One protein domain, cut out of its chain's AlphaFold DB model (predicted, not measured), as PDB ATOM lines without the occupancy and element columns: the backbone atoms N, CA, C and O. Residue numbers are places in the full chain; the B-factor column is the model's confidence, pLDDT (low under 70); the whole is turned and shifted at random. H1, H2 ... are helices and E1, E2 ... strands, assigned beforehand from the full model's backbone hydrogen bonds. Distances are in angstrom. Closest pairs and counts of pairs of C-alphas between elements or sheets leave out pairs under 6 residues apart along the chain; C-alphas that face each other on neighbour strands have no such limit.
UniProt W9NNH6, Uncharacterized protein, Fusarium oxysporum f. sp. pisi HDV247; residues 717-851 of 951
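AT A GLANCE: This is residues 717 to 851 of the 951 residues of an uncharacterized protein of Fusarium oxysporum f. sp. pisi HDV247 (UniProt W9NNH6). With little regular structure, this is a loop-rich head with a long arm: H1 packs on the hairpin E1 E2, H2 packs on H1, and the hairpin E3 E4 makes the arm, whose tip, residues 830 to 835, sticks out. The 135 printed residues run E1, E2, H1, H2, E3, E4, mixed in class, with 46 in named elements. The whole is loose, radius of gyration of the C-alphas 18.4 A, spanning 63 by 38 by 26 A.

HOW THE PARTS SIT: Start at the antiparallel hairpin E1, residues 730 to 736, and E2, residues 754 to 760: N 733 and O 757 are 2.9 A apart. H1, residues 777 to 788, touches H2, residues 810 to 817, about perpendicular at 74 degrees; C-alphas 781 and 813 are closest, 5.7 A. Both helices have every O i to N i+4 pair within hydrogen-bond range. In the antiparallel hairpin E3, residues 822 to 827, and E4, residues 838 to 843, N 840 and O 825 are 2.8 A apart.

IN THESE COORDINATES: Find C-alpha 730 at (192.464, 173.814, 327.555); E1 runs 19.4 A from there. E4 ends at C-alpha 843 (197.795, 166.396, 350.899).

THE WHOLE: The printed part has no cut. Residues 829 to 851, among others, have pLDDT under 70.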
ATOM      1  N   GLN A 717     212.571 165.964 346.437       74.94
ATOM      2  CA  GLN A 717     211.998 165.117 345.376       74.94
ATOM      3  C   GLN A 717     210.545 165.503 345.034       74.94
ATOM      4  O   GLN A 717     209.805 164.708 344.452       74.94
ATOM      5  N   GLN A 718     210.102 166.703 345.421       79.50
ATOM      6  CA  GLN A 718     208.782 167.226 345.069       79.50
ATOM      7  C   GLN A 718     208.652 167.404 343.548       79.50
ATOM      8  O   GLN A 718     209.490 168.061 342.922       79.50
ATOM      9  N   GLY A 719     207.567 166.866 342.981       84.12
ATOM     10  CA  GLY A 719     207.276 166.884 341.548       84.12
ATOM     11  C   GLY A 719     206.931 168.262 340.976       84.12
ATOM     12  O   GLY A 719     206.716 169.229 341.712       84.12
ATOM     13  N   PHE A 720     206.831 168.335 339.644       89.25
ATOM     14  CA  PHE A 720     206.352 169.513 338.915       89.25
ATOM     15  C   PHE A 720     205.291 169.115 337.892       89.25
ATOM     16  O   PHE A 720     205.461 168.147 337.147       89.25
ATOM     17  N   SER A 721     204.210 169.884 337.837       89.00
ATOM     18  CA  SER A 721     203.096 169.664 336.918       89.00
ATOM     19  C   SER A 721     202.557 170.985 336.386       89.00
ATOM     20  O   SER A 721     202.407 171.953 337.134       89.00
ATOM     21  N   LEU A 722     202.198 171.006 335.108       89.06
ATOM     22  CA  LEU A 722     201.537 172.142 334.485       89.06
ATOM     23  C   LEU A 722     200.021 172.066 334.699       89.06
ATOM     24  O   LEU A 722     199.296 171.444 333.924       89.06
ATOM     25  N   GLY A 723     199.547 172.724 335.755       80.50
ATOM     26  CA  GLY A 723     198.123 172.780 336.078       80.50
ATOM     27  C   GLY A 723     197.551 171.484 336.629       80.50
ATOM     28  O   GLY A 723     198.214 170.450 336.672       80.50
ATOM     29  N   ASN A 724     196.283 171.541 337.028       75.25
ATOM     30  CA  ASN A 724     195.566 170.373 337.542       75.25
ATOM     31  C   ASN A 724     194.997 169.524 336.398       75.25
ATOM     32  O   ASN A 724     194.816 168.318 336.551       75.25
ATOM     33  N   LYS A 725     194.714 170.153 335.250       81.88
ATOM     34  CA  LYS A 725     194.131 169.500 334.080       81.88
ATOM     35  C   LYS A 725     194.726 170.071 332.796       81.88
ATOM     36  O   LYS A 725     194.634 171.271 332.548       81.88
ATOM     37  N   LEU A 726     195.299 169.186 331.981       86.81
ATOM     38  CA  LEU A 726     195.816 169.474 330.645       86.81
ATOM     39  C   LEU A 726     195.019 168.652 329.627       86.81
ATOM     40  O   LEU A 726     195.014 167.423 329.688       86.81
ATOM     41  N   THR A 727     194.325 169.327 328.716       87.00
ATOM     42  CA  THR A 727     193.539 168.714 327.630       87.00
ATOM     43  C   THR A 727     194.017 169.232 326.277       87.00
ATOM     44  O   THR A 727     194.832 170.144 326.239       87.00
ATOM     45  N   ALA A 728     193.486 168.699 325.171       85.38
ATOM     46  CA  ALA A 728     193.842 169.122 323.811       85.38
ATOM     47  C   ALA A 728     193.827 170.646 323.597       85.38
ATOM     48  O   ALA A 728     194.687 171.174 322.905       85.38
ATOM     49  N   ASN A 729     192.837 171.324 324.189       86.19
ATOM     50  CA  ASN A 729     192.515 172.715 323.870       86.19
ATOM     51  C   ASN A 729     192.449 173.619 325.106       86.19
ATOM     52  O   ASN A 729     192.140 174.798 324.961       86.19
ATOM     53  N   ASN A 730     192.649 173.075 326.310       90.00
ATOM     54  CA  ASN A 730     192.464 173.814 327.555       90.00
ATOM     55  C   ASN A 730     193.448 173.371 328.646       90.00
ATOM     56  O   ASN A 730     193.673 172.166 328.832       90.00
ATOM     57  N   ILE A 731     193.968 174.349 329.389       89.69
ATOM     58  CA  ILE A 731     194.782 174.193 330.598       89.69
ATOM     59  C   ILE A 731     194.068 174.875 331.753       89.69
ATOM     60  O   ILE A 731     193.832 176.079 331.695       89.69
ATOM     61  N   ASP A 732     193.809 174.128 332.822       89.06
ATOM     62  CA  ASP A 732     193.300 174.684 334.073       89.06
ATOM     63  C   ASP A 732     194.444 174.806 335.086       89.06
ATOM     64  O   ASP A 732     195.023 173.806 335.532       89.06
ATOM     65  N   LEU A 733     194.774 176.046 335.450       88.06
ATOM     66  CA  LEU A 733     195.798 176.379 336.434       88.06
ATOM     67  C   LEU A 733     195.172 176.881 337.731       88.06
ATOM     68  O   LEU A 733     194.153 177.570 337.732       88.06
ATOM     69  N   GLN A 734     195.852 176.601 338.835       85.44
ATOM     70  CA  GLN A 734     195.519 177.121 340.152       85.44
ATOM     71  C   GLN A 734     196.765 177.782 340.752       85.44
ATOM     72  O   GLN A 734     197.692 177.093 341.177       85.44
ATOM     73  N   PHE A 735     196.790 179.116 340.778       84.00
ATOM     74  CA  PHE A 735     197.883 179.894 341.367       84.00
ATOM     75  C   PHE A 735     197.702 179.970 342.877       84.00
ATOM     76  O   PHE A 735     196.727 180.539 343.363       84.00
ATOM     77  N   ARG A 736     198.628 179.383 343.629       79.94
ATOM     78  CA  ARG A 736     198.574 179.306 345.095       79.94
ATOM     79  C   ARG A 736     199.142 180.579 345.699       79.94
ATOM     80  O   ARG A 736     200.275 180.929 345.367       79.94
ATOM     81  N   PHE A 737     198.404 181.233 346.600       74.81
ATOM     82  CA  PHE A 737     198.902 182.435 347.276       74.81
ATOM     83  C   PHE A 737     200.208 182.140 348.025       74.81
ATOM     84  O   PHE A 737     200.334 181.123 348.707       74.81
ATOM     85  N   LEU A 738     201.178 183.043 347.892       68.88
ATOM     86  CA  LEU A 738     202.468 182.988 348.576       68.88
ATOM     87  C   LEU A 738     202.596 184.272 349.394       68.88
ATOM     88  O   LEU A 738     202.844 185.309 348.793       68.88
ATOM     89  N   PRO A 739     202.386 184.271 350.720       62.59
ATOM     90  CA  PRO A 739     202.555 185.486 351.501       62.59
ATOM     91  C   PRO A 739     204.027 185.904 351.442       62.59
ATOM     92  O   PRO A 739     204.917 185.109 351.745       62.59
ATOM     93  N   ASN A 740     204.294 187.138 351.017       61.94
ATOM     94  CA  ASN A 740     205.656 187.675 350.950       61.94
ATOM     95  C   ASN A 740     205.998 188.619 352.114       61.94
ATOM     96  O   ASN A 740     207.128 189.103 352.199       61.94
ATOM     97  N   GLN A 741     205.042 188.856 353.020       55.38
ATOM     98  CA  GLN A 741     205.238 189.653 354.227       55.38
ATOM     99  C   GLN A 741     205.757 188.795 355.398       55.38
ATOM    100  O   GLN A 741     205.213 187.715 355.655       55.38
ATOM    101  N   PRO A 742     206.765 189.264 356.160       49.59
ATOM    102  CA  PRO A 742     207.266 188.547 357.329       49.59
ATOM    103  C   PRO A 742     206.171 188.330 358.382       49.59
ATOM    104  O   PRO A 742     205.532 189.282 358.822       49.59
ATOM    105  N   GLY A 743     205.991 187.087 358.831       48.06
ATOM    106  CA  GLY A 743     205.085 186.743 359.935       48.06
ATOM    107  C   GLY A 743     203.617 186.520 359.554       48.06
ATOM    108  O   GLY A 743     202.860 186.077 360.413       48.06
ATOM    109  N   VAL A 744     203.218 186.760 358.300       52.78
ATOM    110  CA  VAL A 744     201.875 186.419 357.800       52.78
ATOM    111  C   VAL A 744     201.857 184.951 357.397       52.78
ATOM    112  O   VAL A 744     202.543 184.555 356.452       52.78
ATOM    113  N   LYS A 745     201.068 184.126 358.090       53.62
ATOM    114  CA  LYS A 745     200.903 182.729 357.697       53.62
ATOM    115  C   LYS A 745     199.742 182.589 356.727       53.62
ATOM    116  O   LYS A 745     198.755 183.314 356.791       53.62
ATOM    117  N   LEU A 746     199.816 181.593 355.850       55.28
ATOM    118  CA  LEU A 746     198.729 181.332 354.908       55.28
ATOM    119  C   LEU A 746     197.410 180.944 355.609       55.28
ATOM    120  O   LEU A 746     196.334 181.214 355.091       55.28
ATOM    121  N   GLU A 747     197.499 180.347 356.800       54.81
ATOM    122  CA  GLU A 747     196.357 180.045 357.675       54.81
ATOM    123  C   GLU A 747     195.654 181.300 358.222       54.81
ATOM    124  O   GLU A 747     194.471 181.238 358.553       54.81
ATOM    125  N   ASP A 748     196.341 182.445 358.237       57.25
ATOM    126  CA  ASP A 748     195.786 183.731 358.668       57.25
ATOM    127  C   ASP A 748     195.019 184.439 357.530       57.25
ATOM    128  O   ASP A 748     194.289 185.409 357.765       57.25
ATOM    129  N   ILE A 749     195.144 183.953 356.286       61.50
ATOM    130  CA  ILE A 749     194.438 184.498 355.122       61.50
ATOM    131  C   ILE A 749     192.974 184.045 355.166       61.50
ATOM    132  O   ILE A 749     192.641 182.897 354.888       61.50
ATOM    133  N   LYS A 750     192.061 184.978 355.456       58.72
ATOM    134  CA  LYS A 750     190.615 184.751 355.301       58.72
ATOM    135  C   LYS A 750     190.227 184.768 353.809       58.72
ATOM    136  O   LYS A 750     190.490 185.756 353.118       58.72
ATOM    137  N   GLY A 751     189.564 183.709 353.330       66.50
ATOM    138  CA  GLY A 751     189.046 183.578 351.955       66.50
ATOM    139  C   GLY A 751     189.785 182.532 351.109       66.50
ATOM    140  O   GLY A 751     190.432 181.644 351.658       66.50
ATOM    141  N   ASP A 752     189.679 182.632 349.780       65.19
ATOM    142  CA  ASP A 752     190.318 181.689 348.852       65.19
ATOM    143  C   ASP A 752     191.849 181.689 349.000       65.19
ATOM    144  O   ASP A 752     192.488 182.745 349.025       65.19
ATOM    145  N   THR A 753     192.444 180.494 349.075       67.38
ATOM    146  CA  THR A 753     193.898 180.266 349.209       67.38
ATOM    147  C   THR A 753     194.618 180.123 347.864       67.38
ATOM    148  O   THR A 753     195.846 180.009 347.818       67.38
ATOM    149  N   ALA A 754     193.872 180.181 346.760       75.31
ATOM    150  CA  ALA A 754     194.401 180.144 345.409       75.31
ATOM    151  C   ALA A 754     193.460 180.831 344.410       75.31
ATOM    152  O   ALA A 754     192.269 180.983 344.671       75.31
ATOM    153  N   VAL A 755     193.994 181.187 343.242       83.06
ATOM    154  CA  VAL A 755     193.251 181.760 342.116       83.06
ATOM    155  C   VAL A 755     193.269 180.781 340.951       83.06
ATOM    156  O   VAL A 755     194.327 180.479 340.399       83.06
ATOM    157  N   SER A 756     192.093 180.294 340.563       87.19
ATOM    158  CA  SER A 756     191.941 179.424 339.397       87.19
ATOM    159  C   SER A 756     191.784 180.248 338.123       87.19
ATOM    160  O   SER A 756     191.015 181.211 338.089       87.19
ATOM    161  N   ARG A 757     192.500 179.867 337.066       88.69
ATOM    162  CA  ARG A 757     192.390 180.465 335.730       88.69
ATOM    163  C   ARG A 757     192.555 179.382 334.663       88.69
ATOM    164  O   ARG A 757     193.338 178.452 334.844       88.69
ATOM    165  N   SER A 758     191.854 179.547 333.548       89.88
ATOM    166  CA  SER A 758     191.878 178.612 332.422       89.88
ATOM    167  C   SER A 758     192.407 179.293 331.165       89.88
ATOM    168  O   SER A 758     192.096 180.460 330.916       89.88
ATOM    169  N   TRP A 759     193.189 178.562 330.374       89.81
ATOM    170  CA  TRP A 759     193.745 179.019 329.100       89.81
ATOM    171  C   TRP A 759     193.402 178.057 327.977       89.81
ATOM    172  O   TRP A 759     193.626 176.855 328.090       89.81
ATOM    173  N   MET A 760     192.956 178.620 326.861       88.38
ATOM    174  CA  MET A 760     192.754 177.937 325.590       88.38
ATOM    175  C   MET A 760     193.802 178.392 324.564       88.38
ATOM    176  O   MET A 760     194.513 179.369 324.784       88.38
ATOM    177  N   ASP A 761     193.884 177.706 323.422       78.06
ATOM    178  CA  ASP A 761     194.824 178.012 322.321       78.06
ATOM    179  C   ASP A 761     194.793 179.482 321.854       78.06
ATOM    180  O   ASP A 761     195.818 180.094 321.579       78.06
ATOM    181  N   HIS A 762     193.615 180.101 321.862       80.19
ATOM    182  CA  HIS A 762     193.413 181.489 321.439       80.19
ATOM    183  C   HIS A 762     193.388 182.493 322.606       80.19
ATOM    184  O   HIS A 762     193.053 183.662 322.406       80.19
ATOM    185  N   THR A 763     193.681 182.064 323.837       82.06
ATOM    186  CA  THR A 763     193.707 182.972 324.988       82.06
ATOM    187  C   THR A 763     194.924 183.885 324.901       82.06
ATOM    188  O   THR A 763     196.060 183.422 324.844       82.06
ATOM    189  N   VAL A 764     194.683 185.197 324.924       82.19
ATOM    190  CA  VAL A 764     195.734 186.217 324.929       82.19
ATOM    191  C   VAL A 764     195.838 186.804 326.335       82.19
ATOM    192  O   VAL A 764     194.829 187.267 326.871       82.19
ATOM    193  N   PRO A 765     197.033 186.829 326.939       84.25
ATOM    194  CA  PRO A 765     198.312 186.328 326.425       84.25
ATOM    195  C   PRO A 765     198.447 184.792 326.564       84.25
ATOM    196  O   PRO A 765     197.932 184.219 327.534       84.25
ATOM    197  N   PRO A 766     199.144 184.115 325.631       88.06
ATOM    198  CA  PRO A 766     199.308 182.669 325.675       88.06
ATOM    199  C   PRO A 766     200.384 182.272 326.689       88.06
ATOM    200  O   PRO A 766     201.497 182.788 326.676       88.06
ATOM    201  N   ILE A 767     200.073 181.302 327.546       89.25
ATOM    202  CA  ILE A 767     201.035 180.719 328.501       89.25
ATOM    203  C   ILE A 767     201.622 179.393 328.008       89.25
ATOM    204  O   ILE A 767     202.538 178.852 328.620       89.25
ATOM    205  N   TYR A 768     201.085 178.834 326.927       91.44
ATOM    206  CA  TYR A 768     201.434 177.507 326.446       91.44
ATOM    207  C   TYR A 768     201.358 177.462 324.927       91.44
ATOM    208  O   TYR A 768     200.420 177.989 324.333       91.44
ATOM    209  N   HIS A 769     202.346 176.826 324.309       89.88
ATOM    210  CA  HIS A 769     202.393 176.618 322.871       89.88
ATOM    211  C   HIS A 769     201.995 175.173 322.561       89.88
ATOM    212  O   HIS A 769     202.781 174.242 322.767       89.88
ATOM    213  N   TRP A 770     200.762 174.991 322.081       88.38
ATOM    214  CA  TRP A 770     200.180 173.671 321.829       88.38
ATOM    215  C   TRP A 770     200.960 172.818 320.826       88.38
ATOM    216  O   TRP A 770     201.215 171.667 321.168       88.38
ATOM    217  N   PRO A 771     201.423 173.326 319.664       88.44
ATOM    218  CA  PRO A 771     202.108 172.487 318.676       88.44
ATOM    219  C   PRO A 771     203.402 171.841 319.187       88.44
ATOM    220  O   PRO A 771     203.704 170.700 318.850       88.44
ATOM    221  N   SER A 772     204.161 172.550 320.027       87.19
ATOM    222  CA  SER A 772     205.426 172.044 320.580       87.19
ATOM    223  C   SER A 772     205.271 171.419 321.966       87.19
ATOM    224  O   SER A 772     206.239 170.865 322.483       87.19
ATOM    225  N   HIS A 773     204.085 171.487 322.573       91.38
ATOM    226  CA  HIS A 773     203.808 171.062 323.947       91.38
ATOM    227  C   HIS A 773     204.663 171.772 325.017       91.38
ATOM    228  O   HIS A 773     205.115 171.153 325.984       91.38
ATOM    229  N   THR A 774     204.947 173.067 324.830       91.56
ATOM    230  CA  THR A 774     205.877 173.813 325.696       91.56
ATOM    231  C   THR A 774     205.215 174.938 326.480       91.56
ATOM    232  O   THR A 774     204.487 175.754 325.914       91.56
ATOM    233  N   LEU A 775     205.572 175.047 327.757       92.50
ATOM    234  CA  LEU A 775     205.275 176.178 328.629       92.50
ATOM    235  C   LEU A 775     206.036 177.433 328.178       92.50
ATOM    236  O   LEU A 775     207.258 177.417 328.011       92.50
ATOM    237  N   LEU A 776     205.322 178.548 328.043       91.69
ATOM    238  CA  LEU A 776     205.906 179.869 327.832       91.69
ATOM    239  C   LEU A 776     206.239 180.476 329.200       91.69
ATOM    240  O   LEU A 776     205.458 181.226 329.779       91.69
ATOM    241  N   SER A 777     207.398 180.089 329.743       89.38
ATOM    242  CA  SER A 777     207.784 180.337 331.142       89.38
ATOM    243  C   SER A 777     207.787 181.813 331.555       89.38
ATOM    244  O   SER A 777     207.359 182.121 332.662       89.38
ATOM    245  N   GLN A 778     208.198 182.723 330.668       86.00
ATOM    246  CA  GLN A 778     208.150 184.174 330.904       86.00
ATOM    247  C   GLN A 778     206.717 184.674 331.121       86.00
ATOM    248  O   GLN A 778     206.426 185.303 332.137       86.00
ATOM    249  N   GLU A 779     205.808 184.348 330.200       87.12
ATOM    250  CA  GLU A 779     204.413 184.778 330.303       87.12
ATOM    251  C   GLU A 779     203.704 184.085 331.471       87.12
ATOM    252  O   GLU A 779     202.953 184.720 332.207       87.12
ATOM    253  N   PHE A 780     204.005 182.808 331.724       90.44
ATOM    254  CA  PHE A 780     203.531 182.109 332.918       90.44
ATOM    255  C   PHE A 780     203.982 182.806 334.211       90.44
ATOM    256  O   PHE A 780     203.184 182.965 335.138       90.44
ATOM    257  N   ALA A 781     205.237 183.257 334.286       87.62
ATOM    258  CA  ALA A 781     205.759 183.976 335.445       87.62
ATOM    259  C   ALA A 781     205.018 185.306 335.660       87.62
ATOM    260  O   ALA A 781     204.593 185.610 336.777       87.62
ATOM    261  N   ARG A 782     204.780 186.051 334.575       85.75
ATOM    262  CA  ARG A 782     204.019 187.304 334.589       85.75
ATOM    263  C   ARG A 782     202.573 187.098 335.050       85.75
ATOM    264  O   ARG A 782     202.091 187.809 335.934       85.75
ATOM    265  N   GLN A 783     201.892 186.082 334.511       87.31
ATOM    266  CA  GLN A 783     200.538 185.705 334.930       87.31
ATOM    267  C   GLN A 783     200.480 185.230 336.382       87.31
ATOM    268  O   GLN A 783     199.501 185.519 337.068       87.31
ATOM    269  N   SER A 784     201.529 184.558 336.865       86.44
ATOM    270  CA  SER A 784     201.629 184.129 338.262       86.44
ATOM    271  C   SER A 784     201.593 185.332 339.195       86.44
ATOM    272  O   SER A 784     200.742 185.399 340.073       86.44
ATOM    273  N   VAL A 785     202.451 186.331 338.975       82.81
ATOM    274  CA  VAL A 785     202.479 187.541 339.812       82.81
ATOM    275  C   VAL A 785     201.145 188.288 339.755       82.81
ATOM    276  O   VAL A 785     200.608 188.647 340.802       82.81
ATOM    277  N   LEU A 786     200.567 188.461 338.561       83.94
ATOM    278  CA  LEU A 786     199.255 189.096 338.385       83.94
ATOM    279  C   LEU A 786     198.133 188.376 339.141       83.94
ATOM    280  O   LEU A 786     197.262 189.027 339.708       83.94
ATOM    281  N   ALA A 787     198.130 187.042 339.134       82.31
ATOM    282  CA  ALA A 787     197.135 186.249 339.850       82.31
ATOM    283  C   ALA A 787     197.326 186.310 341.374       82.31
ATOM    284  O   ALA A 787     196.350 186.218 342.113       82.31
ATOM    285  N   LEU A 788     198.566 186.473 341.840       77.31
ATOM    286  CA  LEU A 788     198.901 186.498 343.263       77.31
ATOM    287  C   LEU A 788     198.684 187.869 343.915       77.31
ATOM    288  O   LEU A 788     198.526 187.913 345.132       77.31
ATOM    289  N   ARG A 789     198.655 188.970 343.147       77.19
ATOM    290  CA  ARG A 789     198.473 190.338 343.665       77.19
ATOM    291  C   ARG A 789     197.224 190.454 344.532       77.19
ATOM    292  O   ARG A 789     196.095 190.429 344.045       77.19
ATOM    293  N   LYS A 790     197.439 190.648 345.829       73.06
ATOM    294  CA  LYS A 790     196.376 190.913 346.796       73.06
ATOM    295  C   LYS A 790     196.910 191.888 347.850       73.06
ATOM    296  O   LYS A 790     197.929 191.572 348.472       73.06
ATOM    297  N   PRO A 791     196.264 193.054 348.051       69.19
ATOM    298  CA  PRO A 791     196.725 194.054 349.014       69.19
ATOM    299  C   PRO A 791     196.949 193.438 350.398       69.19
ATOM    300  O   PRO A 791     196.110 192.656 350.855       69.19
ATOM    301  N   ASN A 792     198.059 193.783 351.058       64.50
ATOM    302  CA  ASN A 792     198.465 193.264 352.373       64.50
ATOM    303  C   ASN A 792     198.750 191.746 352.452       64.50
ATOM    304  O   ASN A 792     198.926 191.224 353.549       64.50
ATOM    305  N   ILE A 793     198.766 191.016 351.330       64.75
ATOM    306  CA  ILE A 793     199.042 189.565 351.299       64.75
ATOM    307  C   ILE A 793     200.218 189.258 350.371       64.75
ATOM    308  O   ILE A 793     201.145 188.552 350.766       64.75
ATOM    309  N   PHE A 794     200.197 189.798 349.153       72.19
ATOM    310  CA  PHE A 794     201.287 189.659 348.195       72.19
ATOM    311  C   PHE A 794     201.439 190.953 347.400       72.19
ATOM    312  O   PHE A 794     200.669 191.237 346.477       72.19
ATOM    313  N   GLU A 795     202.432 191.744 347.796       69.50
ATOM    314  CA  GLU A 795     202.782 193.009 347.150       69.50
ATOM    315  C   GLU A 795     203.997 192.806 346.247       69.50
ATOM    316  O   GLU A 795     205.072 192.442 346.717       69.50
ATOM    317  N   TRP A 796     203.834 193.027 344.946       73.12
ATOM    318  CA  TRP A 796     204.922 192.966 343.971       73.12
ATOM    319  C   TRP A 796     205.052 194.326 343.294       73.12
ATOM    320  O   TRP A 796     204.034 194.923 342.942       73.12
ATOM    321  N   ALA A 797     206.281 194.818 343.123       64.56
ATOM    322  CA  ALA A 797     206.521 196.075 342.419       64.56
ATOM    323  C   ALA A 797     205.970 195.967 340.985       64.56
ATOM    324  O   ALA A 797     206.221 194.968 340.324       64.56
ATOM    325  N   GLY A 798     205.200 196.955 340.522       64.56
ATOM    326  CA  GLY A 798     204.568 196.971 339.194       64.56
ATOM    327  C   GLY A 798     203.077 197.304 339.239       64.56
ATOM    328  O   GLY A 798     202.425 197.142 340.268       64.56
ATOM    329  N   ASP A 799     202.525 197.747 338.114       65.19
ATOM    330  CA  ASP A 799     201.091 198.022 337.937       65.19
ATOM    331  C   ASP A 799     200.483 197.048 336.913       65.19
ATOM    332  O   ASP A 799     201.127 196.074 336.526       65.19
ATOM    333  N   ASP A 800     199.219 197.205 336.525       66.00
ATOM    334  CA  ASP A 800     198.589 196.299 335.547       66.00
ATOM    335  C   ASP A 800     199.146 196.475 334.119       66.00
ATOM    336  O   ASP A 800     198.981 195.586 333.282       66.00
ATOM    337  N   SER A 801     199.833 197.591 333.847       64.81
ATOM    338  CA  SER A 801     200.434 197.907 332.546       64.81
ATOM    339  C   SER A 801     201.857 197.358 332.394       64.81
ATOM    340  O   SER A 801     202.235 196.915 331.311       64.81
ATOM    341  N   ASN A 802     202.617 197.309 333.488       69.12
ATOM    342  CA  ASN A 802     203.928 196.684 333.596       69.12
ATOM    343  C   ASN A 802     203.975 195.857 334.888       69.12
ATOM    344  O   ASN A 802     204.350 196.378 335.946       69.12
ATOM    345  N   PRO A 803     203.527 194.592 334.837       63.69
ATOM    346  CA  PRO A 803     203.310 193.840 336.057       63.69
ATOM    347  C   PRO A 803     204.554 193.263 336.726       63.69
ATOM    348  O   PRO A 803     204.481 192.850 337.886       63.69
ATOM    349  N   ASP A 804     205.679 193.273 336.026       67.94
ATOM    350  CA  ASP A 804     206.956 192.717 336.450       67.94
ATOM    351  C   ASP A 804     208.143 193.636 336.078       67.94
ATOM    352  O   ASP A 804     209.044 193.224 335.347       67.94
ATOM    353  N   PRO A 805     208.204 194.884 336.583       58.19
ATOM    354  CA  PRO A 805     209.375 195.744 336.440       58.19
ATOM    355  C   PRO A 805     210.609 195.047 337.042       58.19
ATOM    356  O   PRO A 805     210.676 194.829 338.248       58.19
ATOM    357  N   GLY A 806     211.566 194.660 336.190       61.34
ATOM    358  CA  GLY A 806     212.761 193.881 336.573       61.34
ATOM    359  C   GLY A 806     212.623 192.357 336.396       61.34
ATOM    360  O   GLY A 806     213.610 191.627 336.497       61.34
ATOM    361  N   GLY A 807     211.419 191.889 336.049       74.38
ATOM    362  CA  GLY A 807     211.015 190.504 335.806       74.38
ATOM    363  C   GLY A 807     210.745 189.678 337.067       74.38
ATOM    364  O   GLY A 807     210.734 190.181 338.187       74.38
ATOM    365  N   VAL A 808     210.464 188.388 336.877       80.88
ATOM    366  CA  VAL A 808     209.981 187.491 337.941       80.88
ATOM    367  C   VAL A 808     211.039 186.430 338.286       80.88
ATOM    368  O   VAL A 808     211.536 185.766 337.375       80.88
ATOM    369  N   PRO A 809     211.379 186.215 339.570       83.25
ATOM    370  CA  PRO A 809     212.289 185.152 339.993       83.25
ATOM    371  C   PRO A 809     211.830 183.748 339.564       83.25
ATOM    372  O   PRO A 809     210.650 183.403 339.694       83.25
ATOM    373  N   SER A 810     212.768 182.895 339.140       86.38
ATOM    374  CA  SER A 810     212.502 181.487 338.806       86.38
ATOM    375  C   SER A 810     211.960 180.696 340.002       86.38
ATOM    376  O   SER A 810     211.170 179.771 339.823       86.38
ATOM    377  N   SER A 811     212.277 181.114 341.234       83.56
ATOM    378  CA  SER A 811     211.722 180.536 342.463       83.56
ATOM    379  C   SER A 811     210.193 180.647 342.555       83.56
ATOM    380  O   SER A 811     209.549 179.719 343.047       83.56
ATOM    381  N   ILE A 812     209.586 181.723 342.032       83.12
ATOM    382  CA  ILE A 812     208.121 181.875 341.987       83.12
ATOM    383  C   ILE A 812     207.526 180.887 340.983       83.12
ATOM    384  O   ILE A 812     206.570 180.186 341.310       83.12
ATOM    385  N   VAL A 813     208.119 180.779 339.789       87.75
ATOM    386  CA  VAL A 813     207.691 179.818 338.759       87.75
ATOM    387  C   VAL A 813     207.773 178.390 339.294       87.75
ATOM    388  O   VAL A 813     206.788 177.651 339.239       87.75
ATOM    389  N   ALA A 814     208.905 178.029 339.899       87.31
ATOM    390  CA  ALA A 814     209.109 176.734 340.534       87.31
ATOM    391  C   ALA A 814     208.066 176.451 341.625       87.31
ATOM    392  O   ALA A 814     207.528 175.345 341.690       87.31
ATOM    393  N   SER A 815     207.740 177.450 342.451       83.50
ATOM    394  CA  SER A 815     206.736 177.323 343.510       83.50
ATOM    395  C   SER A 815     205.308 177.158 342.987       83.50
ATOM    396  O   SER A 815     204.486 176.561 343.681       83.50
ATOM    397  N   GLN A 816     204.971 177.702 341.815       86.75
ATOM    398  CA  GLN A 816     203.635 177.554 341.221       86.75
ATOM    399  C   GLN A 816     203.503 176.249 340.423       86.75
ATOM    400  O   GLN A 816     202.447 175.617 340.445       86.75
ATOM    401  N   LEU A 817     204.585 175.780 339.794       89.12
ATOM    402  CA  LEU A 817     204.615 174.500 339.076       89.12
ATOM    403  C   LEU A 817     204.772 173.281 339.996       89.12
ATOM    404  O   LEU A 817     204.494 172.162 339.570       89.12
ATOM    405  N   SER A 818     205.224 173.459 341.240       85.56
ATOM    406  CA  SER A 818     205.422 172.347 342.174       85.56
ATOM    407  C   SER A 818     204.113 171.611 342.482       85.56
ATOM    408  O   SER A 818     203.095 172.248 342.764       85.56
ATOM    409  N   THR A 819     204.138 170.280 342.501       79.69
ATOM    410  CA  THR A 819     203.002 169.466 342.961       79.69
ATOM    411  C   THR A 819     202.846 169.559 344.478       79.69
ATOM    412  O   THR A 819     203.794 169.904 345.181       79.69
ATOM    413  N   ALA A 820     201.677 169.213 345.019       74.06
ATOM    414  CA  ALA A 820     201.529 169.054 346.467       74.06
ATOM    415  C   ALA A 820     202.510 167.996 347.004       74.06
ATOM    416  O   ALA A 820     202.802 167.013 346.316       74.06
ATOM    417  N   ILE A 821     203.011 168.204 348.223       74.62
ATOM    418  CA  ILE A 821     203.769 167.183 348.946       74.62
ATOM    419  C   ILE A 821     202.749 166.223 349.542       74.62
ATOM    420  O   ILE A 821     201.801 166.635 350.217       74.62
ATOM    421  N   LEU A 822     202.930 164.940 349.254       72.88
ATOM    422  CA  LEU A 822     202.057 163.901 349.776       72.88
ATOM    423  C   LEU A 822     202.508 163.508 351.176       72.88
ATOM    424  O   LEU A 822     203.687 163.218 351.401       72.88
ATOM    425  N   LYS A 823     201.548 163.503 352.099       76.19
ATOM    426  CA  LYS A 823     201.753 163.155 353.494       76.19
ATOM    427  C   LYS A 823     200.691 162.157 353.938       76.19
ATOM    428  O   LYS A 823     199.498 162.310 353.693       76.19
ATOM    429  N   LEU A 824     201.143 161.085 354.563       77.25
ATOM    430  CA  LEU A 824     200.284 160.081 355.156       77.25
ATOM    431  C   LEU A 824     200.483 160.138 356.662       77.25
ATOM    432  O   LEU A 824     201.542 159.761 357.168       77.25
ATOM    433  N   ASP A 825     199.462 160.630 357.352       80.44
ATOM    434  CA  ASP A 825     199.465 160.769 358.797       80.44
ATOM    435  C   ASP A 825     198.674 159.613 359.404       80.44
ATOM    436  O   ASP A 825     197.502 159.394 359.102       80.44
ATOM    437  N   PHE A 826     199.323 158.862 360.280       78.69
ATOM    438  CA  PHE A 826     198.689 157.843 361.096       78.69
ATOM    439  C   PHE A 826     198.462 158.413 362.484       78.69
ATOM    440  O   PHE A 826     199.424 158.682 363.207       78.69
ATOM    441  N   ASN A 827     197.201 158.573 362.869       78.81
ATOM    442  CA  ASN A 827     196.850 158.947 364.228       78.81
ATOM    443  C   ASN A 827     196.777 157.687 365.087       78.81
ATOM    444  O   ASN A 827     196.169 156.684 364.703       78.81
ATOM    445  N   VAL A 828     197.422 157.740 366.247       73.00
ATOM    446  CA  VAL A 828     197.385 156.662 367.232       73.00
ATOM    447  C   VAL A 828     196.242 156.968 368.199       73.00
ATOM    448  O   VAL A 828     196.329 157.956 368.934       73.00
ATOM    449  N   PRO A 829     195.151 156.181 368.199       65.44
ATOM    450  CA  PRO A 829     194.060 156.392 369.139       65.44
ATOM    451  C   PRO A 829     194.546 156.184 370.578       65.44
ATOM    452  O   PRO A 829     195.331 155.286 370.870       65.44
ATOM    453  N   SER A 830     194.056 157.014 371.499       57.69
ATOM    454  CA  SER A 830     194.451 157.002 372.914       57.69
ATOM    455  C   SER A 830     193.812 155.876 373.741       57.69
ATOM    456  O   SER A 830     193.945 155.875 374.959       57.69
ATOM    457  N   SER A 831     193.058 154.966 373.118       55.09
ATOM    458  CA  SER A 831     192.347 153.877 373.798       55.09
ATOM    459  C   SER A 831     193.082 152.543 373.655       55.09
ATOM    460  O   SER A 831     193.318 152.104 372.529       55.09
ATOM    461  N   ASP A 832     193.310 151.852 374.775       50.75
ATOM    462  CA  ASP A 832     193.952 150.524 374.868       50.75
ATOM    463  C   ASP A 832     193.315 149.425 373.987       50.75
ATOM    464  O   ASP A 832     193.923 148.386 373.740       50.75
ATOM    465  N   SER A 833     192.082 149.619 373.507       44.09
ATOM    466  CA  SER A 833     191.296 148.587 372.821       44.09
ATOM    467  C   SER A 833     191.511 148.480 371.305       44.09
ATOM    468  O   SER A 833     191.025 147.519 370.708       44.09
ATOM    469  N   SER A 834     192.214 149.425 370.671       48.97
ATOM    470  CA  SER A 834     192.377 149.459 369.208       48.97
ATOM    471  C   SER A 834     193.851 149.620 368.818       48.97
ATOM    472  O   SER A 834     194.345 150.741 368.779       48.97
ATOM    473  N   PRO A 835     194.566 148.538 368.448       52.62
ATOM    474  CA  PRO A 835     195.946 148.627 367.953       52.62
ATOM    475  C   PRO A 835     196.032 149.188 366.520       52.62
ATOM    476  O   PRO A 835     197.106 149.210 365.916       52.62
ATOM    477  N   LEU A 836     194.892 149.565 365.936       56.06
ATOM    478  CA  LEU A 836     194.785 150.020 364.562       56.06
ATOM    479  C   LEU A 836     195.002 151.529 364.513       56.06
ATOM    480  O   LEU A 836     194.267 152.301 365.123       56.06
ATOM    481  N   LEU A 837     196.033 151.922 363.771       63.84
ATOM    482  CA  LEU A 837     196.256 153.303 363.370       63.84
ATOM    483  C   LEU A 837     195.058 153.769 362.544       63.84
ATOM    484  O   LEU A 837     194.652 153.061 361.622       63.84
ATOM    485  N   GLU A 838     194.536 154.958 362.833       59.22
ATOM    486  CA  GLU A 838     193.568 155.607 361.954       59.22
ATOM    487  C   GLU A 838     194.334 156.484 360.956       59.22
ATOM    488  O   GLU A 838     194.941 157.487 361.350       59.22
ATOM    489  N   PRO A 839     194.373 156.101 359.669       58.72
ATOM    490  CA  PRO A 839     195.095 156.851 358.664       58.72
ATOM    491  C   PRO A 839     194.245 158.027 358.198       58.72
ATOM    492  O   PRO A 839     193.100 157.868 357.770       58.72
ATOM    493  N   SER A 840     194.840 159.208 358.208       60.78
ATOM    494  CA  SER A 840     194.339 160.381 357.509       60.78
ATOM    495  C   SER A 840     195.343 160.762 356.433       60.78
ATOM    496  O   SER A 840     196.521 160.988 356.709       60.78
ATOM    497  N   LEU A 841     194.879 160.825 355.189       54.81
ATOM    498  CA  LEU A 841     195.683 161.364 354.105       54.81
ATOM    499  C   LEU A 841     195.557 162.887 354.144       54.81
ATOM    500  O   LEU A 841     194.473 163.412 353.879       54.81
ATOM    501  N   ASP A 842     196.650 163.577 354.460       59.16
ATOM    502  CA  ASP A 842     196.742 165.019 354.263       59.16
ATOM    503  C   ASP A 842     197.617 165.269 353.038       59.16
ATOM    504  O   ASP A 842     198.763 164.843 352.932       59.16
ATOM    505  N   TYR A 843     197.053 165.941 352.056       52.94
ATOM    506  CA  TYR A 843     197.795 166.396 350.899       52.94
ATOM    507  C   TYR A 843     197.932 167.894 351.081       52.94
ATOM    508  O   TYR A 843     196.948 168.580 351.362       52.94
ATOM    509  N   SER A 844     199.146 168.423 350.942       46.00
ATOM    510  CA  SER A 844     199.374 169.854 351.113       46.00
ATOM    511  C   SER A 844     198.717 170.646 349.960       46.00
ATOM    512  O   SER A 844     199.380 171.081 349.021       46.00
ATOM    513  N   VAL A 845     197.393 170.835 349.981       35.03
ATOM    514  CA  VAL A 845     196.718 171.928 349.242       35.03
ATOM    515  C   VAL A 845     196.933 173.241 349.973       35.03
ATOM    516  O   VAL A 845     196.873 174.317 349.383       35.03
ATOM    517  N   LYS A 846     197.234 173.156 351.271       38.22
ATOM    518  CA  LYS A 846     197.863 174.247 351.994       38.22
ATOM    519  C   LYS A 846     199.295 174.329 351.455       38.22
ATOM    520  O   LYS A 846     199.994 173.322 351.572       38.22
ATOM    521  N   PRO A 847     199.717 175.427 350.800       35.22
ATOM    522  CA  PRO A 847     201.086 175.587 350.341       35.22
ATOM    523  C   PRO A 847     202.051 175.144 351.443       35.22
ATOM    524  O   PRO A 847     201.794 175.475 352.609       35.22
ATOM    525  N   PRO A 848     203.113 174.381 351.101       37.06
ATOM    526  CA  PRO A 848     204.193 174.110 352.052       37.06
ATOM    527  C   PRO A 848     204.538 175.440 352.693       37.06
ATOM    528  O   PRO A 848     204.599 176.414 351.943       37.06
ATOM    529  N   ARG A 849     204.657 175.509 354.030       41.56
ATOM    530  CA  ARG A 849     204.923 176.777 354.716       41.56
ATOM    531  C   ARG A 849     206.164 177.338 354.052       41.56
ATOM    532  O   ARG A 849     207.242 176.782 354.236       41.56
ATOM    533  N   PRO A 850     206.062 178.376 353.217       36.59
ATOM    534  CA  PRO A 850     207.268 178.973 352.740       36.59
ATOM    535  C   PRO A 850     207.799 179.606 354.014       36.59
ATOM    536  O   PRO A 850     207.173 180.522 354.556       36.59
ATOM    537  N   GLY A 851     208.937 179.137 354.501       33.56
ATOM    538  CA  GLY A 851     209.791 179.974 355.315       33.56
ATOM    539  C   GLY A 851     210.283 181.109 354.418       33.56
ATOM    540  O   GLY A 851     211.480 181.270 354.218       33.56
TER     541      GLY A 851